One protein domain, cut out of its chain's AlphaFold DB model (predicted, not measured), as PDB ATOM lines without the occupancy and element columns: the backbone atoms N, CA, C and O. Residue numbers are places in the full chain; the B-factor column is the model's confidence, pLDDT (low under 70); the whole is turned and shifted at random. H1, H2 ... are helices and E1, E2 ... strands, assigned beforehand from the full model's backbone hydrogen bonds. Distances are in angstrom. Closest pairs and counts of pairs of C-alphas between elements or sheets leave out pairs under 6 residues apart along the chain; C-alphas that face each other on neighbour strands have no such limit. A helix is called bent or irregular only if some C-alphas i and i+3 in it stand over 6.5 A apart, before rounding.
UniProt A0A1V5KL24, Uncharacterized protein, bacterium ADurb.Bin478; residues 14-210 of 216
ATOM      1  N   HIS A  14     133.374 112.892 132.746       79.69
ATOM      2  CA  HIS A  14     134.599 112.453 133.422       79.69
ATOM      3  C   HIS A  14     135.604 113.585 133.653       79.69
ATOM      4  O   HIS A  14     136.756 113.325 134.008       79.69
ATOM      5  N   THR A  15     135.203 114.840 133.451       83.25
ATOM      6  CA  THR A  15     136.104 115.975 133.657       83.25
ATOM      7  C   THR A  15     136.233 116.353 135.130       83.25
ATOM      8  O   THR A  15     135.263 116.374 135.881       83.25
ATOM      9  N   ILE A  16     137.455 116.707 135.531       88.19
ATOM     10  CA  ILE A  16     137.727 117.441 136.769       88.19
ATOM     11  C   ILE A  16     138.497 118.714 136.409       88.19
ATOM     12  O   ILE A  16     139.375 118.663 135.537       88.19
ATOM     13  N   PRO A  17     138.208 119.865 137.033       90.44
ATOM     14  CA  PRO A  17     138.924 121.077 136.708       90.44
ATOM     15  C   PRO A  17     140.325 121.068 137.337       90.44
ATOM     16  O   PRO A  17     140.550 120.635 138.471       90.44
ATOM     17  N   LEU A  18     141.301 121.530 136.550       93.50
ATOM     18  CA  LEU A  18     142.727 121.422 136.873       93.50
ATOM     19  C   LEU A  18     143.087 122.110 138.197       93.50
ATOM     20  O   LEU A  18     143.961 121.638 138.916       93.50
ATOM     21  N   TYR A  19     142.427 123.222 138.523       93.94
ATOM     22  CA  TYR A  19     142.751 124.003 139.714       93.94
ATOM     23  C   TYR A  19     142.446 123.231 141.006       93.94
ATOM     24  O   TYR A  19     143.290 123.153 141.894       93.94
ATOM     25  N   GLN A  20     141.284 122.583 141.070       94.25
ATOM     26  CA  GLN A  20     140.847 121.719 142.164       94.25
ATOM     27  C   GLN A  20     141.784 120.512 142.266       94.25
ATOM     28  O   GLN A  20     142.261 120.190 143.353       94.25
ATOM     29  N   PHE A  21     142.134 119.906 141.127       96.06
ATOM     30  CA  PHE A  21     143.075 118.786 141.082       96.06
ATOM     31  C   PHE A  21     144.459 119.129 141.663       96.06
ATOM     32  O   PHE A  21     145.070 118.303 142.339       96.06
ATOM     33  N   LEU A  22     144.961 120.339 141.404       95.62
ATOM     34  CA  LEU A  22     146.287 120.762 141.853       95.62
ATOM     35  C   LEU A  22     146.307 121.321 143.278       95.62
ATOM     36  O   LEU A  22     147.307 121.141 143.967       95.62
ATOM     37  N   PHE A  23     145.251 122.023 143.700       95.75
ATOM     38  CA  PHE A  23     145.328 122.920 144.857       95.75
ATOM     39  C   PHE A  23     144.232 122.734 145.905       95.75
ATOM     40  O   PHE A  23     144.273 123.437 146.913       95.75
ATOM     41  N   HIS A  24     143.277 121.813 145.722       95.81
ATOM     42  CA  HIS A  24     142.201 121.629 146.703       95.81
ATOM     43  C   HIS A  24     142.736 121.341 148.119       95.81
ATOM     44  O   HIS A  24     142.246 121.908 149.085       95.81
ATOM     45  N   GLU A  25     143.796 120.537 148.258       94.69
ATOM     46  CA  GLU A  25     144.391 120.233 149.573       94.69
ATOM     47  C   GLU A  25     145.083 121.442 150.240       94.69
ATOM     48  O   GLU A  25     145.401 121.402 151.429       94.69
ATOM     49  N   CYS A  26     145.326 122.527 149.496       93.38
ATOM     50  CA  CYS A  26     146.058 123.705 149.966       93.38
ATOM     51  C   CYS A  26     145.164 124.920 150.249       93.38
ATOM     52  O   CYS A  26     145.634 125.883 150.855       93.38
ATOM     53  N   LEU A  27     143.917 124.929 149.767       92.31
ATOM     54  CA  LEU A  27     143.057 126.113 149.750       92.31
ATOM     55  C   LEU A  27     141.594 125.744 149.989       92.31
ATOM     56  O   LEU A  27     141.126 124.674 149.620       92.31
ATOM     57  N   ILE A  28     140.839 126.690 150.537       88.94
ATOM     58  CA  ILE A  28     139.382 126.591 150.599       88.94
ATOM     59  C   ILE A  28     138.809 127.239 149.339       88.94
ATOM     60  O   ILE A  28     139.021 128.428 149.100       88.94
ATOM     61  N   LEU A  29     138.070 126.458 148.552       90.44
ATOM     62  CA  LEU A  29     137.432 126.901 147.313       90.44
ATOM     63  C   LEU A  29     135.935 127.141 147.524       90.44
ATOM     64  O   LEU A  29     135.289 126.481 148.340       90.44
ATOM     65  N   HIS A  30     135.384 128.100 146.785       87.06
ATOM     66  CA  HIS A  30     133.988 128.512 146.888       87.06
ATOM     67  C   HIS A  30     133.347 128.583 145.505       87.06
ATOM     68  O   HIS A  30     133.793 129.365 144.665       87.06
ATOM     69  N   GLY A  31     132.278 127.811 145.315       83.12
ATOM     70  CA  GLY A  31     131.594 127.642 144.032       83.12
ATOM     71  C   GLY A  31     130.298 128.442 143.886       83.12
ATOM     72  O   GLY A  31     129.514 128.195 142.974       83.12
ATOM     73  N   MET A  32     130.019 129.399 144.781       70.25
ATOM     74  CA  MET A  32     128.750 130.158 144.816       70.25
ATOM     75  C   MET A  32     128.426 130.931 143.535       70.25
ATOM     76  O   MET A  32     127.265 131.234 143.292       70.25
ATOM     77  N   MET A  33     129.435 131.262 142.727       69.44
ATOM     78  CA  MET A  33     129.270 132.018 141.479       69.44
ATOM     79  C   MET A  33     129.414 131.130 140.234       69.44
ATOM     80  O   MET A  33     129.649 131.635 139.133       69.44
ATOM     81  N   SER A  34     129.317 129.808 140.404       74.94
ATOM     82  CA  SER A  34     129.368 128.851 139.302       74.94
ATOM     83  C   SER A  34     128.195 129.067 138.349       74.94
ATOM     84  O   SER A  34     127.067 129.309 138.769       74.94
ATOM     85  N   ARG A  35     128.479 128.991 137.049       79.62
ATOM     86  CA  ARG A  35     127.500 129.053 135.955       79.62
ATOM     87  C   ARG A  35     126.829 127.692 135.779       79.62
ATOM     88  O   ARG A  35     127.479 126.667 135.971       79.62
ATOM     89  N   GLY A  36     125.590 127.666 135.312       82.38
ATOM     90  CA  GLY A  36     124.901 126.422 134.970       82.38
ATOM     91  C   GLY A  36     123.672 126.668 134.100       82.38
ATOM     92  O   GLY A  36     123.193 127.797 134.019       82.38
ATOM     93  N   PRO A  37     123.163 125.638 133.413       88.69
ATOM     94  CA  PRO A  37     122.049 125.818 132.496       88.69
ATOM     95  C   PRO A  37     120.719 125.965 133.247       88.69
ATOM     96  O   PRO A  37     120.362 125.140 134.082       88.69
ATOM     97  N   GLU A  38     119.960 127.012 132.917       90.31
ATOM     98  CA  GLU A  38     118.580 127.186 133.390       90.31
ATOM     99  C   GLU A  38     117.661 126.093 132.790       90.31
ATOM    100  O   GLU A  38     117.856 125.720 131.626       90.31
ATOM    101  N   PRO A  39     116.628 125.632 133.518       92.38
ATOM    102  CA  PRO A  39     116.186 126.154 134.815       92.38
ATOM    103  C   PRO A  39     116.948 125.584 136.019       92.38
ATOM    104  O   PRO A  39     116.796 126.095 137.115       92.38
ATOM    105  N   TYR A  40     117.805 124.582 135.832       93.31
ATOM    106  CA  TYR A  40     118.417 123.805 136.919       93.31
ATOM    107  C   TYR A  40     119.759 124.359 137.418       93.31
ATOM    108  O   TYR A  40     120.596 123.609 137.923       93.31
ATOM    109  N   HIS A  41     120.005 125.658 137.238       91.19
ATOM    110  CA  HIS A  41     121.322 126.266 137.436       91.19
ATOM    111  C   HIS A  41     121.859 126.017 138.844       91.19
ATOM    112  O   HIS A  41     122.946 125.449 138.975       91.19
ATOM    113  N   VAL A  42     121.120 126.419 139.882       92.75
ATOM    114  CA  VAL A  42     121.617 126.335 141.261       92.75
ATOM    115  C   VAL A  42     121.800 124.884 141.695       92.75
ATOM    116  O   VAL A  42     122.796 124.564 142.348       92.75
ATOM    117  N   THR A  43     120.895 123.991 141.300       95.06
ATOM    118  CA  THR A  43     120.970 122.564 141.632       95.06
ATOM    119  C   THR A  43     122.184 121.901 140.979       95.06
ATOM    120  O   THR A  43     122.993 121.280 141.670       95.06
ATOM    121  N   ILE A  44     122.386 122.110 139.672       94.81
ATOM    122  CA  ILE A  44     123.545 121.591 138.927       94.81
ATOM    123  C   ILE A  44     124.848 122.141 139.506       94.81
ATOM    124  O   ILE A  44     125.775 121.377 139.785       94.81
ATOM    125  N   ALA A  45     124.916 123.460 139.707       93.62
ATOM    126  CA  ALA A  45     126.105 124.119 140.226       93.62
ATOM    127  C   ALA A  45     126.483 123.562 141.600       93.62
ATOM    128  O   ALA A  45     127.645 123.242 141.829       93.62
ATOM    129  N   ASN A  46     125.517 123.382 142.502       95.50
ATOM    130  CA  ASN A  46     125.811 122.903 143.848       95.50
ATOM    131  C   ASN A  46     126.138 121.411 143.915       95.50
ATOM    132  O   ASN A  46     127.010 121.041 144.699       95.50
ATOM    133  N   ALA A  47     125.540 120.568 143.072       96.62
ATOM    134  CA  ALA A  47     125.967 119.175 142.949       96.62
ATOM    135  C   ALA A  47     127.420 119.072 142.464       96.62
ATOM    136  O   ALA A  47     128.217 118.330 143.047       96.62
ATOM    137  N   LEU A  48     127.787 119.872 141.456       94.75
ATOM    138  CA  LEU A  48     129.159 119.940 140.966       94.75
ATOM    139  C   LEU A  48     130.110 120.478 142.045       94.75
ATOM    140  O   LEU A  48     131.114 119.837 142.342       94.75
ATOM    141  N   ASN A  49     129.767 121.590 142.702       95.31
ATOM    142  CA  ASN A  49     130.541 122.145 143.818       95.31
ATOM    143  C   ASN A  49     130.795 121.081 144.899       95.31
ATOM    144  O   ASN A  49     131.909 120.962 145.403       95.31
ATOM    145  N   GLY A  50     129.779 120.268 145.209       96.00
ATOM    146  CA  GLY A  50     129.872 119.199 146.194       96.00
ATOM    147  C   GLY A  50     130.902 118.134 145.848       96.00
ATOM    148  O   GLY A  50     131.756 117.832 146.682       96.00
ATOM    149  N   VAL A  51     130.885 117.611 144.619       96.94
ATOM    150  CA  VAL A  51     131.912 116.644 144.195       96.94
ATOM    151  C   VAL A  51     133.269 117.301 143.975       96.94
ATOM    152  O   VAL A  51     134.278 116.615 144.005       96.94
ATOM    153  N   LEU A  52     133.344 118.614 143.780       95.94
ATOM    154  CA  LEU A  52     134.614 119.331 143.658       95.94
ATOM    155  C   LEU A  52     135.204 119.776 145.007       95.94
ATOM    156  O   LEU A  52     136.306 120.324 145.032       95.94
ATOM    157  N   GLY A  53     134.500 119.524 146.117       95.81
ATOM    158  CA  GLY A  53     134.904 119.927 147.471       95.81
ATOM    159  C   GLY A  53     134.750 121.428 147.753       95.81
ATOM    160  O   GLY A  53     135.114 121.934 148.824       95.81
ATOM    161  N   GLU A  54     134.141 122.160 146.824       95.50
ATOM    162  CA  GLU A  54     133.879 123.581 146.971       95.50
ATOM    163  C   GLU A  54     132.769 123.832 147.992       95.50
ATOM    164  O   GLU A  54     131.877 123.012 148.225       95.50
ATOM    165  N   ILE A  55     132.819 124.998 148.627       95.25
ATOM    166  CA  ILE A  55     131.718 125.460 149.465       95.25
ATOM    167  C   ILE A  55     130.513 125.739 148.542       95.25
ATOM    168  O   ILE A  55     130.649 126.573 147.637       95.25
ATOM    169  N   PRO A  56     129.361 125.060 148.740       94.00
ATOM    170  CA  PRO A  56     128.145 125.330 147.979       94.00
ATOM    171  C   PRO A  56     127.598 126.716 148.325       94.00
ATOM    172  O   PRO A  56     127.862 127.255 149.403       94.00
ATOM    173  N   GLY A  57     126.804 127.292 147.430       90.25
ATOM    174  CA  GLY A  57     126.222 128.605 147.653       90.25
ATOM    175  C   GLY A  57     125.166 128.988 146.631       90.25
ATOM    176  O   GLY A  57     124.854 128.252 145.697       90.25
ATOM    177  N   GLY A  58     124.620 130.176 146.840       89.44
ATOM    178  CA  GLY A  58     123.656 130.811 145.961       89.44
ATOM    179  C   GLY A  58     123.475 132.270 146.361       89.44
ATOM    180  O   GLY A  58     124.076 132.746 147.326       89.44
ATOM    181  N   VAL A  59     122.648 132.983 145.607       88.38
ATOM    182  CA  VAL A  59     122.376 134.404 145.837       88.38
ATOM    183  C   VAL A  59     120.971 134.549 146.405       88.38
ATOM    184  O   VAL A  59     120.036 133.953 145.882       88.38
ATOM    185  N   LEU A  60     120.811 135.342 147.465       89.00
ATOM    186  CA  LEU A  60     119.494 135.743 147.960       89.00
ATOM    187  C   LEU A  60     119.080 137.074 147.329       89.00
ATOM    188  O   LEU A  60     119.886 138.000 147.223       89.00
ATOM    189  N   THR A  61     117.818 137.179 146.933       86.69
ATOM    190  CA  THR A  61     117.201 138.429 146.480       86.69
ATOM    191  C   THR A  61     116.757 139.289 147.668       86.69
ATOM    192  O   THR A  61     116.720 138.837 148.811       86.69
ATOM    193  N   GLY A  62     116.415 140.558 147.414       85.81
ATOM    194  CA  GLY A  62     116.028 141.509 148.471       85.81
ATOM    195  C   GLY A  62     114.759 141.136 149.252       85.81
ATOM    196  O   GLY A  62     114.551 141.642 150.348       85.81
ATOM    197  N   ASP A  63     113.935 140.238 148.715       89.12
ATOM    198  CA  ASP A  63     112.765 139.646 149.377       89.12
ATOM    199  C   ASP A  63     113.089 138.338 150.133       89.12
ATOM    200  O   ASP A  63     112.185 137.682 150.642       89.12
ATOM    201  N   GLY A  64     114.369 137.958 150.227       88.25
ATOM    202  CA  GLY A  64     114.842 136.817 151.014       88.25
ATOM    203  C   GLY A  64     114.761 135.458 150.316       88.25
ATOM    204  O   GLY A  64     115.073 134.446 150.940       88.25
ATOM    205  N   THR A  65     114.367 135.406 149.043       88.12
ATOM    206  CA  THR A  65     114.289 134.144 148.290       88.12
ATOM    207  C   THR A  65     115.582 133.830 147.537       88.12
ATOM    208  O   THR A  65     116.388 134.723 147.281       88.12
ATOM    209  N   LEU A  66     115.785 132.567 147.157       89.75
ATOM    210  CA  LEU A  66     116.931 132.159 146.345       89.75
ATOM    211  C   LEU A  66     116.779 132.635 144.891       89.75
ATOM    212  O   LEU A  66     115.747 132.417 144.253       89.75
ATOM    213  N   LEU A  67     117.829 133.250 144.354       87.94
ATOM    214  CA  LEU A  67     117.972 133.549 142.935       87.94
ATOM    215  C   LEU A  67     118.402 132.277 142.197       87.94
ATOM    216  O   LEU A  67     119.594 132.017 142.046       87.94
ATOM    217  N   ASP A  68     117.428 131.499 141.726       86.31
ATOM    218  CA  ASP A  68     117.685 130.364 140.835       86.31
ATOM    219  C   ASP A  68     117.620 130.796 139.364       86.31
ATOM    220  O   ASP A  68     116.609 130.645 138.660       86.31
ATOM    221  N   LYS A  69     118.692 131.481 138.954       85.75
ATOM    222  CA  LYS A  69     118.872 132.032 137.612       85.75
ATOM    223  C   LYS A  69     120.348 132.227 137.294       85.75
ATOM    224  O   LYS A  69     121.066 132.881 138.054       85.75
ATOM    225  N   ASP A  70     120.758 131.793 136.103       85.44
ATOM    226  CA  ASP A  70     122.127 131.984 135.627       85.44
ATOM    227  C   ASP A  70     122.360 133.410 135.100       85.44
ATOM    228  O   ASP A  70     122.428 133.689 133.897       85.44
ATOM    229  N   THR A  71     122.486 134.354 136.025       81.31
ATOM    230  CA  THR A  71     122.699 135.771 135.731       81.31
ATOM    231  C   THR A  71     123.875 136.342 136.511       81.31
ATOM    232  O   THR A  71     124.251 135.867 137.576       81.31
ATOM    233  N   TRP A  72     124.467 137.410 135.975       74.12
ATOM    234  CA  TRP A  72     125.472 138.181 136.698       74.12
ATOM    235  C   TRP A  72     124.824 139.031 137.806       74.12
ATOM    236  O   TRP A  72     123.631 139.349 137.738       74.12
ATOM    237  N   ASN A  73     125.631 139.488 138.770       70.00
ATOM    238  CA  ASN A  73     125.208 140.306 139.923       70.00
ATOM    239  C   ASN A  73     124.491 141.620 139.562       70.00
ATOM    240  O   ASN A  73     123.865 142.231 140.419       70.00
ATOM    241  N   TRP A  74     124.576 142.055 138.304       71.62
ATOM    242  CA  TRP A  74     123.935 143.272 137.785       71.62
ATOM    243  C   TRP A  74     123.066 142.993 136.549       71.62
ATOM    244  O   TRP A  74     122.770 143.904 135.779       71.62
ATOM    245  N   GLY A  75     122.735 141.721 136.303       77.81
ATOM    246  CA  GLY A  75     121.856 141.303 135.214       77.81
ATOM    247  C   GLY A  75     120.379 141.314 135.606       77.81
ATOM    248  O   GLY A  75     120.011 141.677 136.720       77.81
ATOM    249  N   GLU A  76     119.518 140.894 134.684       83.25
ATOM    250  CA  GLU A  76     118.075 140.856 134.914       83.25
ATOM    251  C   GLU A  76     117.680 139.633 135.758       83.25
ATOM    252  O   GLU A  76     117.737 138.488 135.301       83.25
ATOM    253  N   TRP A  77     117.258 139.869 137.000       84.62
ATOM    254  CA  TRP A  77     116.915 138.803 137.954       84.62
ATOM    255  C   TRP A  77     115.502 138.239 137.759       84.62
ATOM    256  O   TRP A  77     115.168 137.192 138.310       84.62
ATOM    257  N   THR A  78     114.683 138.894 136.936       83.19
ATOM    258  CA  THR A  78     113.317 138.483 136.595       83.19
ATOM    259  C   THR A  78     113.203 138.044 135.128       83.19
ATOM    260  O   THR A  78     113.993 138.494 134.302       83.19
ATOM    261  N   PRO A  79     112.269 137.139 134.779       84.44
ATOM    262  CA  PRO A  79     111.571 136.249 135.706       84.44
ATOM    263  C   PRO A  79     112.558 135.273 136.368       84.44
ATOM    264  O   PRO A  79     113.679 135.093 135.876       84.44
ATOM    265  N   ARG A  80     112.134 134.663 137.481       83.75
ATOM    266  CA  ARG A  80     112.813 133.491 138.052       83.75
ATOM    267  C   ARG A  80     112.627 132.315 137.101       83.75
ATOM    268  O   ARG A  80     111.572 132.208 136.478       83.75
ATOM    269  N   THR A  81     113.650 131.482 136.966       85.31
ATOM    270  CA  THR A  81     113.647 130.387 135.988       85.31
ATOM    271  C   THR A  81     113.711 129.012 136.630       85.31
ATOM    272  O   THR A  81     113.159 128.091 136.046       85.31
ATOM    273  N   GLY A  82     114.354 128.874 137.791       86.12
ATOM    274  CA  GLY A  82     114.516 127.594 138.477       86.12
ATOM    275  C   GLY A  82     113.605 127.371 139.681       86.12
ATOM    276  O   GLY A  82     112.699 128.162 139.961       86.12
ATOM    277  N   ASP A  83     113.884 126.276 140.383       91.31
ATOM    278  CA  ASP A  83     113.189 125.835 141.589       91.31
ATOM    279  C   ASP A  83     114.087 126.068 142.812       91.31
ATOM    280  O   ASP A  83     115.058 125.350 143.075       91.31
ATOM    281  N   ALA A  84     113.732 127.097 143.582       91.38
ATOM    282  CA  ALA A  84     114.475 127.494 144.768       91.38
ATOM    283  C   ALA A  84     114.554 126.382 145.826       91.38
ATOM    284  O   ALA A  84     115.576 126.287 146.510       91.38
ATOM    285  N   ASP A  85     113.524 125.544 145.960       94.31
ATOM    286  CA  ASP A  85     113.496 124.487 146.969       94.31
ATOM    287  C   ASP A  85     114.476 123.371 146.595       94.31
ATOM    288  O   ASP A  85     115.225 122.895 147.452       94.31
ATOM    289  N   HIS A  86     114.565 123.016 145.309       95.69
ATOM    290  CA  HIS A  86     115.567 122.061 144.823       95.69
ATOM    291  C   HIS A  86     116.997 122.593 144.967       95.69
ATOM    292  O   HIS A  86     117.888 121.867 145.421       95.69
ATOM    293  N   GLY A  87     117.216 123.875 144.659       94.00
ATOM    294  CA  GLY A  87     118.509 124.523 144.870       94.00
ATOM    295  C   GLY A  87     118.935 124.516 146.345       94.00
ATOM    296  O   GLY A  87     120.071 124.153 146.666       94.00
ATOM    297  N   LEU A  88     118.020 124.867 147.258       95.00
ATOM    298  CA  LEU A  88     118.260 124.833 148.705       95.00
ATOM    299  C   LEU A  88     118.520 123.414 149.216       95.00
ATOM    300  O   LEU A  88     119.422 123.220 150.035       95.00
ATOM    301  N   GLU A  89     117.768 122.431 148.730       97.31
ATOM    302  CA  GLU A  89     117.946 121.032 149.109       97.31
ATOM    303  C   GLU A  89     119.331 120.521 148.701       97.31
ATOM    304  O   GLU A  89     120.038 119.946 149.528       97.31
ATOM    305  N   MET A  90     119.791 120.817 147.480       97.31
ATOM    306  CA  MET A  90     121.136 120.430 147.050       97.31
ATOM    307  C   MET A  90     122.226 121.105 147.898       97.31
ATOM    308  O   MET A  90     123.180 120.444 148.323       97.31
ATOM    309  N   ILE A  91     122.076 122.399 148.217       96.19
ATOM    310  CA  ILE A  91     122.992 123.118 149.121       96.19
ATOM    311  C   ILE A  91     123.031 122.437 150.494       96.19
ATOM    312  O   ILE A  91     124.120 122.200 151.030       96.19
ATOM    313  N   ARG A  92     121.868 122.100 151.067       97.56
ATOM    314  CA  ARG A  92     121.750 121.422 152.367       97.56
ATOM    315  C   ARG A  92     122.449 120.066 152.339       97.56
ATOM    316  O   ARG A  92     123.289 119.795 153.200       97.56
ATOM    317  N   THR A  93     122.141 119.252 151.336       98.12
ATOM    318  CA  THR A  93     122.666 117.900 151.147       98.12
ATOM    319  C   THR A  93     124.191 117.879 151.015       98.12
ATOM    320  O   THR A  93     124.866 117.136 151.738       98.12
ATOM    321  N   VAL A  94     124.751 118.736 150.156       97.75
ATOM    322  CA  VAL A  94     126.206 118.865 149.965       97.75
ATOM    323  C   VAL A  94     126.881 119.372 151.227       97.75
ATOM    324  O   VAL A  94     127.901 118.830 151.656       97.75
ATOM    325  N   THR A  95     126.296 120.388 151.860       97.38
ATOM    326  CA  THR A  95     126.833 120.956 153.098       97.38
ATOM    327  C   THR A  95     126.882 119.912 154.211       97.38
ATOM    328  O   THR A  95     127.875 119.853 154.943       97.38
ATOM    329  N   ALA A  96     125.848 119.076 154.338       98.12
ATOM    330  CA  ALA A  96     125.786 118.016 155.337       98.12
ATOM    331  C   ALA A  96     126.907 116.985 155.144       98.12
ATOM    332  O   ALA A  96     127.644 116.714 156.095       98.12
ATOM    333  N   LEU A  97     127.109 116.478 153.919       98.50
ATOM    334  CA  LEU A  97     128.194 115.530 153.646       98.50
ATOM    335  C   LEU A  97     129.569 116.178 153.866       98.50
ATOM    336  O   LEU A  97     130.399 115.622 154.584       98.50
ATOM    337  N   ARG A  98     129.795 117.379 153.313       97.31
ATOM    338  CA  ARG A  98     131.073 118.108 153.400       97.31
ATOM    339  C   ARG A  98     131.479 118.431 154.838       97.31
ATOM    340  O   ARG A  98     132.664 118.404 155.164       97.31
ATOM    341  N   ARG A  99     130.520 118.766 155.707       96.56
ATOM    342  CA  ARG A  99     130.779 119.031 157.135       96.56
ATOM    343  C   ARG A  99     130.885 117.754 157.968       96.56
ATOM    344  O   ARG A  99     131.530 117.791 159.015       96.56
ATOM    345  N   GLY A 100     130.224 116.685 157.531       96.81
ATOM    346  CA  GLY A 100     130.174 115.384 158.185       96.81
ATOM    347  C   GLY A 100     131.213 114.415 157.626       96.81
ATOM    348  O   GLY A 100     132.408 114.707 157.621       96.81
ATOM    349  N   ALA A 101     130.752 113.250 157.167       96.94
ATOM    350  CA  ALA A 101     131.617 112.145 156.758       96.94
ATOM    351  C   ALA A 101     132.566 112.482 155.595       96.94
ATOM    352  O   ALA A 101     133.667 111.946 155.518       96.94
ATOM    353  N   GLY A 102     132.184 113.413 154.719       97.75
ATOM    354  CA  GLY A 102     133.017 113.862 153.607       97.75
ATOM    355  C   GLY A 102     134.151 114.805 154.007       97.75
ATOM    356  O   GLY A 102     134.982 115.110 153.161       97.75
ATOM    357  N   LYS A 103     134.229 115.281 155.259       97.62
ATOM    358  CA  LYS A 103     135.153 116.356 155.666       97.62
ATOM    359  C   LYS A 103     136.625 116.056 155.371       97.62
ATOM    360  O   LYS A 103     137.346 116.921 154.877       97.62
ATOM    361  N   GLU A 104     137.079 114.838 155.650       97.38
ATOM    362  CA  GLU A 104     138.480 114.441 155.436       97.38
ATOM    363  C   GLU A 104     138.876 114.395 153.952       97.38
ATOM    364  O   GLU A 104     140.064 114.425 153.639       97.38
ATOM    365  N   TYR A 105     137.890 114.385 153.052       97.88
ATOM    366  CA  TYR A 105     138.060 114.341 151.601       97.88
ATOM    367  C   TYR A 105     137.770 115.710 150.965       97.88
ATOM    368  O   TYR A 105     138.640 116.320 150.358       97.88
ATOM    369  N   LEU A 106     136.569 116.243 151.191       97.75
ATOM    370  CA  LEU A 106     136.024 117.452 150.562       97.75
ATOM    371  C   LEU A 106     136.479 118.766 151.215       97.75
ATOM    372  O   LEU A 106     136.072 119.844 150.791       97.75
ATOM    373  N   VAL A 107     137.264 118.702 152.294       96.75
ATOM    374  CA  VAL A 107     137.850 119.892 152.939       96.75
ATOM    375  C   VAL A 107     139.363 119.787 153.013       96.75
ATOM    376  O   VAL A 107     140.049 120.752 152.706       96.75
ATOM    377  N   TYR A 108     139.876 118.632 153.431       96.25
ATOM    378  CA  TYR A 108     141.315 118.429 153.639       96.25
ATOM    379  C   TYR A 108     141.954 117.492 152.619       96.25
ATOM    380  O   TYR A 108     143.171 117.335 152.614       96.25
ATOM    381  N   GLY A 109     141.143 116.820 151.808       97.06
ATOM    382  CA  GLY A 109     141.624 115.786 150.916       97.06
ATOM    383  C   GLY A 109     142.235 116.344 149.644       97.06
ATOM    384  O   GLY A 109     142.009 117.485 149.230       97.06
ATOM    385  N   ARG A 110     142.997 115.474 148.994       97.50
ATOM    386  CA  ARG A 110     143.560 115.706 147.674       97.50
ATOM    387  C   ARG A 110     142.654 115.094 146.623       97.50
ATOM    388  O   ARG A 110     142.353 113.901 146.683       97.50
ATOM    389  N   MET A 111     142.256 115.896 145.641       97.75
ATOM    390  CA  MET A 111     141.527 115.389 144.487       97.75
ATOM    391  C   MET A 111     142.447 114.508 143.636       97.75
ATOM    392  O   MET A 111     143.613 114.818 143.393       97.75
ATOM    393  N   MET A 112     141.909 113.386 143.180       96.62
ATOM    394  CA  MET A 112     142.608 112.370 142.410       96.62
ATOM    395  C   MET A 112     142.099 112.350 140.972       96.62
ATOM    396  O   MET A 112     141.073 112.940 140.645       96.62
ATOM    397  N   ARG A 113     142.814 111.634 140.096       94.62
ATOM    398  CA  ARG A 113     142.346 111.414 138.722       94.62
ATOM    399  C   ARG A 113     140.938 110.794 138.731       94.62
ATOM    400  O   ARG A 113     140.694 109.959 139.616       94.62
ATOM    401  N   PRO A 114     140.071 111.150 137.764       92.88
ATOM    402  CA  PRO A 114     138.694 110.667 137.707       92.88
ATOM    403  C   PRO A 114     138.616 109.140 137.742       92.88
ATOM    404  O   PRO A 114     139.499 108.455 137.221       92.88
ATOM    405  N   ALA A 115     137.565 108.618 138.366       92.69
ATOM    406  CA  ALA A 115     137.204 107.212 138.262       92.69
ATOM    407  C   ALA A 115     136.476 106.936 136.944       92.69
ATOM    408  O   ALA A 115     135.940 107.851 136.308       92.69
ATOM    409  N   ARG A 116     136.407 105.661 136.552       92.19
ATOM    410  CA  ARG A 116     135.492 105.232 135.494       92.19
ATOM    411  C   ARG A 116     134.134 104.939 136.127       92.19
ATOM    412  O   ARG A 116     133.998 103.986 136.892       92.19
ATOM    413  N   VAL A 117     133.150 105.771 135.805       93.69
ATOM    414  CA  VAL A 117     131.769 105.638 136.284       93.69
ATOM    415  C   VAL A 117     130.843 105.515 135.083       93.69
ATOM    416  O   VAL A 117     130.743 106.422 134.270       93.69
ATOM    417  N   GLU A 118     130.197 104.372 134.941       93.62
ATOM    418  CA  GLU A 118     129.281 104.077 133.846       93.62
ATOM    419  C   GLU A 118     127.823 104.250 134.282       93.62
ATOM    420  O   GLU A 118     127.521 104.414 135.465       93.62
ATOM    421  N   GLN A 119     126.915 104.167 133.304       91.88
ATOM    422  CA  GLN A 119     125.462 104.267 133.495       91.88
ATOM    423  C   GLN A 119     124.982 105.631 134.015       91.88
ATOM    424  O   GLN A 119     123.866 105.751 134.504       91.88
ATOM    425  N   ILE A 120     125.787 106.681 133.837       91.56
ATOM    426  CA  ILE A 120     125.350 108.053 134.088       91.56
ATOM    427  C   ILE A 120     124.451 108.497 132.928       91.56
ATOM    428  O   ILE A 120     124.913 108.638 131.796       91.56
ATOM    429  N   GLY A 121     123.166 108.717 133.213       89.44
ATOM    430  CA  GLY A 121     122.232 109.306 132.253       89.44
ATOM    431  C   GLY A 121     122.615 110.741 131.883       89.44
ATOM    432  O   GLY A 121     123.268 111.442 132.656       89.44
ATOM    433  N   VAL A 122     122.190 111.200 130.707       92.06
ATOM    434  CA  VAL A 122     122.297 112.609 130.300       92.06
ATOM    435  C   VAL A 122     120.898 113.209 130.300       92.06
ATOM    436  O   VAL A 122     120.010 112.711 129.611       92.06
ATOM    437  N   MET A 123     120.708 114.276 131.074       93.12
ATOM    438  CA  MET A 123     119.465 115.039 131.087       93.12
ATOM    439  C   MET A 123     119.497 116.053 129.958       93.12
ATOM    440  O   MET A 123     120.434 116.850 129.870       93.12
ATOM    441  N   GLU A 124     118.463 116.038 129.120       92.81
ATOM    442  CA  GLU A 124     118.352 116.923 127.968       92.81
ATOM    443  C   GLU A 124     117.062 117.731 127.999       92.81
ATOM    444  O   GLU A 124     115.986 117.204 128.277       92.81
ATOM    445  N   TRP A 125     117.165 119.018 127.681       92.62
ATOM    446  CA  TRP A 125     116.013 119.907 127.570       92.62
ATOM    447  C   TRP A 125     116.300 121.059 126.612       92.62
ATOM    448  O   TRP A 125     117.439 121.281 126.199       92.62
ATOM    449  N   GLU A 126     115.263 121.810 126.251       90.69
ATOM    450  CA  GLU A 126     115.406 123.046 125.490       90.69
ATOM    451  C   GLU A 126     115.196 124.257 126.403       90.69
ATOM    452  O   GLU A 126     114.238 124.317 127.170       90.69
ATOM    453  N   ASN A 127     116.077 125.251 126.304       87.12
ATOM    454  CA  ASN A 127     115.902 126.545 126.948       87.12
ATOM    455  C   ASN A 127     116.279 127.671 125.979       87.12
ATOM    456  O   ASN A 127     117.382 127.682 125.429       87.12
ATOM    457  N   LYS A 128     115.366 128.631 125.773       86.25
ATOM    458  CA  LYS A 128     115.540 129.783 124.861       86.25
ATOM    459  C   LYS A 128     116.008 129.368 123.452       86.25
ATOM    460  O   LYS A 128     116.915 129.983 122.889       86.25
ATOM    461  N   GLY A 129     115.409 128.309 122.896       85.81
ATOM    462  CA  GLY A 129     115.739 127.795 121.562       85.81
ATOM    463  C   GLY A 129     117.075 127.052 121.484       85.81
ATOM    464  O   GLY A 129     117.652 126.938 120.404       85.81
ATOM    465  N   ARG A 130     117.621 126.602 122.623       83.00
ATOM    466  CA  ARG A 130     118.889 125.868 122.686       83.00
ATOM    467  C   ARG A 130     118.738 124.569 123.447       83.00
ATOM    468  O   ARG A 130     118.236 124.571 124.569       83.00
ATOM    469  N   ARG A 131     119.258 123.494 122.861       88.62
ATOM    470  CA  ARG A 131     119.412 122.207 123.537       88.62
ATOM    471  C   ARG A 131     120.483 122.321 124.618       88.62
ATOM    472  O   ARG A 131     121.584 122.798 124.350       88.62
ATOM    473  N   GLN A 132     120.132 121.872 125.810       88.44
ATOM    474  CA  GLN A 132     121.017 121.664 126.944       88.44
ATOM    475  C   GLN A 132     121.160 120.159 127.155       88.44
ATOM    476  O   GLN A 132     120.195 119.419 126.962       88.44
ATOM    477  N   ALA A 133     122.351 119.717 127.533       90.75
ATOM    478  CA  ALA A 133     122.638 118.341 127.903       90.75
ATOM    479  C   ALA A 133     123.633 118.345 129.068       90.75
ATOM    480  O   ALA A 133     124.702 118.954 128.959       90.75
ATOM    481  N   VAL A 134     123.286 117.698 130.180       91.94
ATOM    482  CA  VAL A 134     124.109 117.644 131.401       91.94
ATOM    483  C   VAL A 134     124.078 116.226 131.976       91.94
ATOM    484  O   VAL A 134     122.994 115.644 132.037       91.94
ATOM    485  N   PRO A 135     125.211 115.646 132.419       94.00
ATOM    486  CA  PRO A 135     125.200 114.337 133.068       94.00
ATOM    487  C   PRO A 135     124.372 114.407 134.350       94.00
ATOM    488  O   PRO A 135     124.564 115.323 135.142       94.00
ATOM    489  N   ALA A 136     123.476 113.450 134.576       95.50
ATOM    490  CA  ALA A 136     122.607 113.393 135.755       95.50
ATOM    491  C   ALA A 136     123.397 113.259 137.070       95.50
ATOM    492  O   ALA A 136     122.939 113.684 138.131       95.50
ATOM    493  N   VAL A 137     124.601 112.684 136.987       96.56
ATOM    494  CA  VAL A 137     125.497 112.455 138.119       96.56
ATOM    495  C   VAL A 137     126.863 113.061 137.828       96.56
ATOM    496  O   VAL A 137     127.482 112.760 136.807       96.56
ATOM    497  N   PHE A 138     127.361 113.872 138.755       96.38
ATOM    498  CA  PHE A 138     128.764 114.280 138.780       96.38
ATOM    499  C   PHE A 138     129.546 113.379 139.724       96.38
ATOM    500  O   PHE A 138     128.987 112.877 140.698       96.38
ATOM    501  N   HIS A 139     130.840 113.186 139.475       97.44
ATOM    502  CA  HIS A 139     131.690 112.408 140.370       97.44
ATOM    503  C   HIS A 139     133.121 112.927 140.422       97.44
ATOM    504  O   HIS A 139     133.576 113.672 139.556       97.44
ATOM    505  N   SER A 140     133.828 112.522 141.466       97.50
ATOM    506  CA  SER A 140     135.250 112.789 141.644       97.50
ATOM    507  C   SER A 140     135.869 111.771 142.597       97.50
ATOM    508  O   SER A 140     135.175 111.035 143.303       97.50
ATOM    509  N   ALA A 141     137.198 111.721 142.600       97.81
ATOM    510  CA  ALA A 141     137.977 110.800 143.408       97.81
ATOM    511  C   ALA A 141     138.888 111.560 144.368       97.81
ATOM    512  O   ALA A 141     139.395 112.628 144.024       97.81
ATOM    513  N   TRP A 142     139.143 110.983 145.540       98.31
ATOM    514  CA  TRP A 142     139.810 111.666 146.642       98.31
ATOM    515  C   TRP A 142     140.772 110.758 147.401       98.31
ATOM    516  O   TRP A 142     140.541 109.556 147.539       98.31
ATOM    517  N   HIS A 143     141.818 111.363 147.957       97.62
ATOM    518  CA  HIS A 143     142.563 110.821 149.086       97.62
ATOM    519  C   HIS A 143     142.394 111.723 150.307       97.62
ATOM    520  O   HIS A 143     142.449 112.945 150.181       97.62
ATOM    521  N   THR A 144     142.267 111.131 151.494       97.31
ATOM    522  CA  THR A 144     142.506 111.869 152.743       97.31
ATOM    523  C   THR A 144     143.998 112.204 152.890       97.31
ATOM    524  O   THR A 144     144.833 111.571 152.235       97.31
ATOM    525  N   PRO A 145     144.381 113.114 153.806       95.12
ATOM    526  CA  PRO A 145     145.789 113.328 154.160       95.12
ATOM    527  C   PRO A 145     146.522 112.054 154.616       95.12
ATOM    528  O   PRO A 145     147.735 111.947 154.471       95.12
ATOM    529  N   GLN A 146     145.788 111.073 155.148       93.44
ATOM    530  CA  GLN A 146     146.300 109.766 155.574       93.44
ATOM    531  C   GLN A 146     146.321 108.730 154.435       93.44
ATOM    532  O   GLN A 146     146.690 107.581 154.659       93.44
ATOM    533  N   GLY A 147     145.928 109.109 153.215       94.75
ATOM    534  CA  GLY A 147     146.000 108.261 152.025       94.75
ATOM    535  C   GLY A 147     144.824 107.302 151.828       94.75
ATOM    536  O   GLY A 147     144.891 106.443 150.949       94.75
ATOM    537  N   ARG A 148     143.737 107.430 152.599       95.56
ATOM    538  CA  ARG A 148     142.530 106.619 152.383       95.56
ATOM    539  C   ARG A 148     141.788 107.125 151.153       95.56
ATOM    540  O   ARG A 148     141.621 108.330 150.984       95.56
ATOM    541  N   PHE A 149     141.360 106.199 150.304       97.38
ATOM    542  CA  PHE A 149     140.694 106.500 149.043       97.38
ATOM    543  C   PHE A 149     139.177 106.528 149.179       97.38
ATOM    544  O   PHE A 149     138.598 105.683 149.868       97.38
ATOM    545  N   ALA A 150     138.559 107.483 148.486       98.06
ATOM    546  CA  ALA A 150     137.119 107.540 148.323       98.06
ATOM    547  C   ALA A 150     136.702 108.132 146.974       98.06
ATOM    548  O   ALA A 150     137.473 108.824 146.302       98.06
ATOM    549  N   LEU A 151     135.448 107.892 146.617       98.25
ATOM    550  CA  LEU A 151     134.744 108.539 145.518       98.25
ATOM    551  C   LEU A 151     133.573 109.339 146.067       98.25
ATOM    552  O   LEU A 151     132.938 108.918 147.033       98.25
ATOM    553  N   THR A 152     133.255 110.453 145.421       98.44
ATOM    554  CA  THR A 152     131.993 111.160 145.655       98.44
ATOM    555  C   THR A 152     131.171 111.210 144.389       98.44
ATOM    556  O   THR A 152     131.736 111.438 143.322       98.44
ATOM    557  N   LEU A 153     129.859 111.014 144.507       98.50
ATOM    558  CA  LEU A 153     128.905 111.061 143.400       98.50
ATOM    559  C   LEU A 153     127.715 111.926 143.808       98.50
ATOM    560  O   LEU A 153     127.158 111.690 144.874       98.50
ATOM    561  N   ALA A 154     127.319 112.903 142.996       98.38
ATOM    562  CA  ALA A 154     126.183 113.777 143.284       98.38
ATOM    563  C   ALA A 154     125.134 113.699 142.177       98.38
ATOM    564  O   ALA A 154     125.445 113.981 141.020       98.38
ATOM    565  N   ASN A 155     123.903 113.353 142.550       98.31
ATOM    566  CA  ASN A 155     122.726 113.385 141.693       98.31
ATOM    567  C   ASN A 155     122.001 114.723 141.882       98.31
ATOM    568  O   ASN A 155     121.435 114.974 142.946       98.31
ATOM    569  N   TRP A 156     122.005 115.566 140.851       97.44
ATOM    570  CA  TRP A 156     121.295 116.851 140.872       97.44
ATOM    571  C   TRP A 156     119.844 116.745 140.398       97.44
ATOM    572  O   TRP A 156     119.115 117.730 140.446       97.44
ATOM    573  N   THR A 157     119.430 115.582 139.897       97.62
ATOM    574  CA  THR A 157     118.104 115.388 139.310       97.62
ATOM    575  C   THR A 157     117.047 115.115 140.379       97.62
ATOM    576  O   THR A 157     117.353 114.754 141.520       97.62
ATOM    577  N   GLU A 158     115.786 115.278 139.989       96.75
ATOM    578  CA  GLU A 158     114.612 114.915 140.793       96.75
ATOM    579  C   GLU A 158     114.289 113.416 140.721       96.75
ATOM    580  O   GLU A 158     113.468 112.913 141.487       96.75
ATOM    581  N   ASP A 159     114.964 112.697 139.826       97.06
ATOM    582  CA  ASP A 159     114.796 111.271 139.618       97.06
ATOM    583  C   ASP A 159     115.876 110.476 140.349       97.06
ATOM    584  O   ASP A 159     117.000 110.932 140.581       97.06
ATOM    585  N   HIS A 160     115.541 109.239 140.696       97.44
ATOM    586  CA  HIS A 160     116.522 108.284 141.185       97.44
ATOM    587  C   HIS A 160     117.519 107.932 140.072       97.44
ATOM    588  O   HIS A 160     117.111 107.552 138.974       97.44
ATOM    589  N   GLN A 161     118.816 107.996 140.373       97.75
ATOM    590  CA  GLN A 161     119.884 107.619 139.447       97.75
ATOM    591  C   GLN A 161     120.638 106.401 139.970       97.75
ATOM    592  O   GLN A 161     120.786 106.216 141.174       97.75
ATOM    593  N   THR A 162     121.172 105.597 139.059       96.94
ATOM    594  CA  THR A 162     122.061 104.485 139.397       96.94
ATOM    595  C   THR A 162     123.364 104.670 138.637       96.94
ATOM    596  O   THR A 162     123.350 104.972 137.447       96.94
ATOM    597  N   ALA A 163     124.494 104.494 139.316       96.00
ATOM    598  CA  ALA A 163     125.819 104.596 138.717       96.00
ATOM    599  C   ALA A 163     126.627 103.323 138.984       96.00
ATOM    600  O   ALA A 163     126.583 102.762 140.083       96.00
ATOM    601  N   ARG A 164     127.397 102.877 137.987       96.38
ATOM    602  CA  ARG A 164     128.287 101.714 138.113       96.38
ATOM    603  C   ARG A 164     129.735 102.168 138.153       96.38
ATOM    604  O   ARG A 164     130.230 102.803 137.228       96.38
ATOM    605  N   ILE A 165     130.422 101.843 139.233       96.06
ATOM    606  CA  ILE A 165     131.786 102.284 139.491       96.06
ATOM    607  C   ILE A 165     132.761 101.161 139.150       96.06
ATOM    608  O   ILE A 165     132.653 100.051 139.674       96.06
ATOM    609  N   HIS A 166     133.758 101.498 138.331       93.62
ATOM    610  CA  HIS A 166     134.892 100.644 137.998       93.62
ATOM    611  C   HIS A 166     136.185 101.370 138.377       93.62
ATOM    612  O   HIS A 166     136.722 102.170 137.607       93.62
ATOM    613  N   ASP A 167     136.703 101.101 139.574       93.88
ATOM    614  CA  ASP A 167     137.934 101.735 140.034       93.88
ATOM    615  C   ASP A 167     138.808 100.769 140.833       93.88
ATOM    616  O   ASP A 167     138.440 100.314 141.913       93.88
ATOM    617  N   GLN A 168     140.003 100.491 140.312       92.75
ATOM    618  CA  GLN A 168     140.971  99.575 140.925       92.75
ATOM    619  C   GLN A 168     141.512 100.076 142.273       92.75
ATOM    620  O   GLN A 168     142.188  99.334 142.982       92.75
ATOM    621  N   ARG A 169     141.270 101.345 142.620       93.81
ATOM    622  CA  ARG A 169     141.666 101.925 143.909       93.81
ATOM    623  C   ARG A 169     140.682 101.571 145.028       93.81
ATOM    624  O   ARG A 169     141.047 101.736 146.195       93.81
ATOM    625  N   LEU A 170     139.473 101.096 144.708       94.00
ATOM    626  CA  LEU A 170     138.518 100.614 145.706       94.00
ATOM    627  C   LEU A 170     138.935  99.244 146.255       94.00
ATOM    628  O   LEU A 170     139.372  98.365 145.514       94.00
ATOM    629  N   THR A 171     138.792  99.061 147.567       91.62
ATOM    630  CA  THR A 171     139.028  97.775 148.241       91.62
ATOM    631  C   THR A 171     137.794  96.879 148.182       91.62
ATOM    632  O   THR A 171     136.696  97.345 147.905       91.62
ATOM    633  N   LYS A 172     137.936  95.585 148.514       91.06
ATOM    634  CA  LYS A 172     136.809  94.625 148.540       91.06
ATOM    635  C   LYS A 172     135.646  95.058 149.431       91.06
ATOM    636  O   LYS A 172     134.517  94.657 149.178       91.06
ATOM    637  N   ARG A 173     135.930  95.839 150.474       93.69
ATOM    638  CA  ARG A 173     134.943  96.426 151.380       93.69
ATOM    639  C   ARG A 173     135.021  97.937 151.325       93.69
ATOM    640  O   ARG A 173     136.115  98.504 151.386       93.69
ATOM    641  N   VAL A 174     133.856  98.556 151.226       96.62
ATOM    642  CA  VAL A 174     133.690 100.005 151.212       96.62
ATOM    643  C   VAL A 174     132.530 100.395 152.109       96.62
ATOM    644  O   VAL A 174     131.598  99.621 152.329       96.62
ATOM    645  N   ARG A 175     132.589 101.612 152.625       97.44
ATOM    646  CA  ARG A 175     131.504 102.254 153.346       97.44
ATOM    647  C   ARG A 175     130.880 103.275 152.413       97.44
ATOM    648  O   ARG A 175     131.571 104.129 151.866       97.44
ATOM    649  N   GLU A 176     129.583 103.141 152.216       98.06
ATOM    650  CA  GLU A 176     128.758 104.029 151.413       98.06
ATOM    651  C   GLU A 176     127.948 104.912 152.350       98.06
ATOM    652  O   GLU A 176     127.211 104.413 153.199       98.06
ATOM    653  N   ILE A 177     128.094 106.222 152.198       98.56
ATOM    654  CA  ILE A 177     127.372 107.219 152.982       98.56
ATOM    655  C   ILE A 177     126.667 108.133 152.004       98.56
ATOM    656  O   ILE A 177     127.326 108.857 151.262       98.56
ATOM    657  N   THR A 178     125.344 108.132 152.033       98.56
ATOM    658  CA  THR A 178     124.521 108.934 151.131       98.56
ATOM    659  C   THR A 178     123.812 110.003 151.933       98.56
ATOM    660  O   THR A 178     123.041 109.711 152.844       98.56
ATOM    661  N   SER A 179     124.092 111.254 151.590       98.56
ATOM    662  CA  SER A 179     123.385 112.425 152.083       98.56
ATOM    663  C   SER A 179     122.301 112.775 151.070       98.56
ATOM    664  O   SER A 179     122.602 113.051 149.912       98.56
ATOM    665  N   GLY A 180     121.045 112.748 151.493       96.31
ATOM    666  CA  GLY A 180     119.895 113.293 150.773       96.31
ATOM    667  C   GLY A 180     118.933 113.904 151.789       96.31
ATOM    668  O   GLY A 180     119.376 114.461 152.801       96.31
ATOM    669  N   ARG A 181     117.617 113.751 151.589       93.88
ATOM    670  CA  ARG A 181     116.603 114.082 152.619       93.88
ATOM    671  C   ARG A 181     116.916 113.431 153.965       93.88
ATOM    672  O   ARG A 181     116.784 114.063 155.009       93.88
ATOM    673  N   GLU A 182     117.406 112.201 153.908       93.94
ATOM    674  CA  GLU A 182     117.952 111.461 155.038       93.94
ATOM    675  C   GLU A 182     119.422 111.126 154.773       93.94
ATOM    676  O   GLU A 182     119.862 111.063 153.623       93.94
ATOM    677  N   MET A 183     120.191 110.938 155.846       96.38
ATOM    678  CA  MET A 183     121.550 110.412 155.761       96.38
ATOM    679  C   MET A 183     121.489 108.906 155.989       96.38
ATOM    680  O   MET A 183     121.040 108.465 157.047       96.38
ATOM    681  N   THR A 184     121.969 108.128 155.028       97.81
ATOM    682  CA  THR A 184     122.064 106.670 155.144       97.81
ATOM    683  C   THR A 184     123.511 106.225 155.084       97.81
ATOM    684  O   THR A 184     124.328 106.832 154.393       97.81
ATOM    685  N   GLU A 185     123.818 105.132 155.766       97.75
ATOM    686  CA  GLU A 185     125.150 104.551 155.797       97.75
ATOM    687  C   GLU A 185     125.057 103.034 155.658       97.75
ATOM    688  O   GLU A 185     124.288 102.393 156.372       97.75
ATOM    689  N   ASN A 186     125.863 102.466 154.762       96.81
ATOM    690  CA  ASN A 186     125.905 101.035 154.500       96.81
ATOM    691  C   ASN A 186     127.350 100.549 154.352       96.81
ATOM    692  O   ASN A 186     128.186 101.203 153.730       96.81
ATOM    693  N   LEU A 187     127.639  99.355 154.872       96.38
ATOM    694  CA  LEU A 187     128.856  98.622 154.532       96.38
ATOM    695  C   LEU A 187     128.566  97.747 153.310       96.38
ATOM    696  O   LEU A 187     127.604  96.979 153.309       96.38
ATOM    697  N   ARG A 188     129.390  97.861 152.272       94.81
ATOM    698  CA  ARG A 188     129.205  97.181 150.988       94.81
ATOM    699  C   ARG A 188     130.439  96.350 150.656       94.81
ATOM    700  O   ARG A 188     131.570  96.750 150.933       94.81
ATOM    701  N   GLU A 189     130.215  95.205 150.022       92.19
ATOM    702  CA  GLU A 189     131.272  94.417 149.388       92.19
ATOM    703  C   GLU A 189     131.226  94.615 147.870       92.19
ATOM    704  O   GLU A 189     130.146  94.641 147.275       92.19
ATOM    705  N   LEU A 190     132.394  94.772 147.247       89.69
ATOM    706  CA  LEU A 190     132.512  94.859 145.793       89.69
ATOM    707  C   LEU A 190     132.319  93.474 145.180       89.69
ATOM    708  O   LEU A 190     132.983  92.509 145.567       89.69
ATOM    709  N   VAL A 191     131.465  93.389 144.166       83.50
ATOM    710  CA  VAL A 191     131.205  92.150 143.428       83.50
ATOM    711  C   VAL A 191     131.920  92.249 142.089       83.50
ATOM    712  O   VAL A 191     131.661  93.155 141.307       83.50
ATOM    713  N   GLY A 192     132.873  91.350 141.832       78.69
ATOM    714  CA  GLY A 192     133.629  91.358 140.571       78.69
ATOM    715  C   GLY A 192     134.529  92.586 140.362       78.69
ATOM    716  O   GLY A 192     134.899  92.869 139.229       78.69
ATOM    717  N   GLY A 193     134.891  93.306 141.432       81.94
ATOM    718  CA  GLY A 193     135.685  94.541 141.348       81.94
ATOM    719  C   GLY A 193     134.865  95.787 141.001       81.94
ATOM    720  O   GLY A 193     135.435  96.814 140.638       81.94
ATOM    721  N   GLU A 194     133.542  95.696 141.113       90.50
ATOM    722  CA  GLU A 194     132.613  96.755 140.743       90.50
ATOM    723  C   GLU A 194     131.631  97.048 141.875       90.50
ATOM    724  O   GLU A 194     131.356  96.200 142.733       90.50
ATOM    725  N   LEU A 195     131.088  98.264 141.854       95.38
ATOM    726  CA  LEU A 195     130.062  98.708 142.786       95.38
ATOM    727  C   LEU A 195     128.949  99.437 142.037       95.38
ATOM    728  O   LEU A 195     129.209 100.389 141.306       95.38
ATOM    729  N   THR A 196     127.707  99.022 142.271       96.25
ATOM    730  CA  THR A 196     126.515  99.771 141.863       96.25
ATOM    731  C   THR A 196     126.039 100.626 143.029       96.25
ATOM    732  O   THR A 196     125.795 100.101 144.120       96.25
ATOM    733  N   VAL A 197     125.924 101.931 142.788       96.75
ATOM    734  CA  VAL A 197     125.476 102.928 143.763       96.75
ATOM    735  C   VAL A 197     124.145 103.498 143.304       96.75
ATOM    736  O   VAL A 197     124.018 103.949 142.164       96.75
ATOM    737  N   ASP A 198     123.183 103.481 144.216       97.00
ATOM    738  CA  ASP A 198     121.859 104.057 144.034       97.00
ATOM    739  C   ASP A 198     121.846 105.452 144.663       97.00
ATOM    740  O   ASP A 198     122.197 105.640 145.829       97.00
ATOM    741  N   LEU A 199     121.493 106.450 143.860       98.00
ATOM    742  CA  LEU A 199     121.535 107.860 144.212       98.00
ATOM    743  C   LEU A 199     120.102 108.399 144.223       98.00
ATOM    744  O   LEU A 199     119.536 108.664 143.156       98.00
ATOM    745  N   PRO A 200     119.508 108.609 145.413       98.31
ATOM    746  CA  PRO A 200     118.220 109.276 145.534       98.31
ATOM    747  C   PRO A 200     118.214 110.652 144.846       98.31
ATOM    748  O   PRO A 200     119.284 111.219 144.594       98.31
ATOM    749  N   PRO A 201     117.036 111.226 144.574       98.50
ATOM    750  CA  PRO A 201     116.928 112.602 144.100       98.50
ATOM    751  C   PRO A 201     117.701 113.582 144.989       98.50
ATOM    752  O   PRO A 201     117.661 113.457 146.217       98.50
ATOM    753  N   LEU A 202     118.369 114.564 144.375       98.50
ATOM    754  CA  LEU A 202     119.068 115.657 145.075       98.50
ATOM    755  C   LEU A 202     120.040 115.163 146.167       98.50
ATOM    756  O   LEU A 202     120.075 115.693 147.284       98.50
ATOM    757  N   SER A 203     120.803 114.111 145.856       98.75
ATOM    758  CA  SER A 203     121.673 113.404 146.803       98.75
ATOM    759  C   SER A 203     123.157 113.517 146.459       98.75
ATOM    760  O   SER A 203     123.547 113.799 145.326       98.75
ATOM    761  N   ILE A 204     124.006 113.270 147.452       98.81
ATOM    762  CA  ILE A 204     125.444 113.077 147.277       98.81
ATOM    763  C   ILE A 204     125.929 111.915 148.138       98.81
ATOM    764  O   ILE A 204     125.684 111.870 149.343       98.81
ATOM    765  N   ALA A 205     126.637 110.984 147.510       98.62
ATOM    766  CA  ALA A 205     127.219 109.814 148.142       98.62
ATOM    767  C   ALA A 205     128.739 109.944 148.277       98.62
ATOM    768  O   ALA A 205     129.405 110.508 147.408       98.62
ATOM    769  N   LEU A 206     129.278 109.377 149.355       98.69
ATOM    770  CA  LEU A 206     130.692 109.103 149.589       98.69
ATOM    771  C   LEU A 206     130.883 107.586 149.651       98.69
ATOM    772  O   LEU A 206     130.274 106.925 150.489       98.69
ATOM    773  N   ILE A 207     131.755 107.054 148.802       98.31
ATOM    774  CA  ILE A 207     132.170 105.651 148.802       98.31
ATOM    775  C   ILE A 207     133.618 105.600 149.272       98.31
ATOM    776  O   ILE A 207     134.512 105.933 148.497       98.31
ATOM    777  N   GLU A 208     133.867 105.219 150.523       97.19
ATOM    778  CA  GLU A 208     135.218 105.168 151.093       97.19
ATOM    779  C   GLU A 208     135.702 103.743 151.367       97.19
ATOM    780  O   GLU A 208     134.939 102.872 151.782       97.19
ATOM    781  N   ASN A 209     137.000 103.503 151.183       95.75
ATOM    782  CA  ASN A 209     137.615 102.238 151.576       95.75
ATOM    783  C   ASN A 209     137.605 102.086 153.104       95.75
ATOM    784  O   ASN A 209     138.008 102.997 153.826       95.75
ATOM    785  N   THR A 210     137.206 100.914 153.603       88.50
ATOM    786  CA  THR A 210     137.188 100.629 155.052       88.50
ATOM    787  C   THR A 210     138.460  99.960 155.568       88.50
ATOM    788  O   THR A 210     138.646  99.882 156.779       88.50
TER     789      THR A 210
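This is residues 14 to 210 of the 216 residues of an uncharacterized protein of bacterium ADurb.Bin478 (UniProt A0A1V5KL24). A strongly twisted sheet of six strands lies partly face to face with a smaller sheet of three as a sandwich, and two helices running side by side, H2 and H3, cover the larger sheet's other face. H1 lies beside that sheet's edge strand E1, and the hairpin of E3 and E4 prolongs E5 at an angle, toward the same end of the long axis as the unnamed stretch of residues 52 to 83. The printed part has 197 residues, with four named helices followed by eleven named strands; the orders E1 - E5 - E6 - E11 - E8 - E9, E2 - E7 - E10 and E3 - E4 are antiparallel throughout, and the class is mixed, helices and strands. The whole is compact, with a radius of gyration of the C-alphas of 16.5 A, yet elongated in outline, spanning 51 by 33 by 30 A.

H1, residues 18 to 26, is irregular, with C-alphas 22 and 25 8.0 A apart. It stands at the level of the six-stranded sheet, at a height of 2.7 A, beside edge strand E1, residues 110 to 112; their closest C-alphas, those of Glu 25 and Arg 110, are 5.0 A apart. H2, residues 41 to 51, and H3, residues 84 to 99, touch, the closest C-alphas being those of Thr 43 and Gly 87 at 4.5 A, and run the same way at a shallow tilt of 10 degrees. Both are on the same face of that sheet, giving two layers, helices on one face of a sheet. H2 is over E5, residues 137 to 143, at a height of 8.5 A and runs along the strands, at 3 degrees to E5 on the local plane; it only just misses being over E6, residues 149 to 155, on which 2 of its C-alphas fall. H3 is over E11, residues 203 to 209, and E8, residues 173 to 179, at a height of 8.1 A. H4, residues 103 to 106, only grazes this sheet with residues 104 to 106. Every O i to N i+4 pair is within hydrogen-bond range in H2 and H3, and 3 of 5 are in H1; H4 is too short for such a pair. Within hydrogen-bond range are N 110 and O 143 of E1 and E5, 2.8 A; N 140 and O 152 of the hairpin E5 and E6, 3.0 A; N 153 and O 205 of E6 and E11, 3.0 A; N 177 and O 206 of E8 and E11, 2.9 A; and N 176 and O 186 of the hairpin of E8 and E9, residues 183 to 189, 2.8 A. In the other sheet E2, residues 116 to 118, has N 118 at 2.8 A from O 164 of E7, residues 161 to 166, and N 163 of E7 is 2.9 A from O 197 of E10, residues 194 to 199. The two sheets form a sandwich, two sheets face to face, 9.6 A centre to centre, with strands at 18 degrees; the C-alphas of Asn 155 and Leu 199, the closest of E6 and E10, are 6.2 A apart. In the hairpin of E3, residues 122 to 127, and E4, residues 130 to 135, N 125 and O 132 are 3.1 A apart. E4 runs on into E5 at 40 degrees.

H1 begins at C-alpha 18, (142.727, 121.422, 136.873). H2 is 15.8 A long and H3 22.1 A, beginning at C-alpha 84, (114.475, 127.494, 144.768). E5 measures 20.4 A, E6 20.6 A, E8 19.7 A, E9 19.8 A and E11 20.0 A. E11 ends at C-alpha 209, (137.615, 102.238, 151.576).

The C-alphas of Gly 62 and Gly 192, the two farthest apart, are 53.7 A apart. The printed part, residues 14 to 210, has no cut. The links H1 to H2, 14 residues, and H2 to H3, 32 residues, are long. The model's mean pLDDT over the printed part is 92.7; residue 33 is under 70.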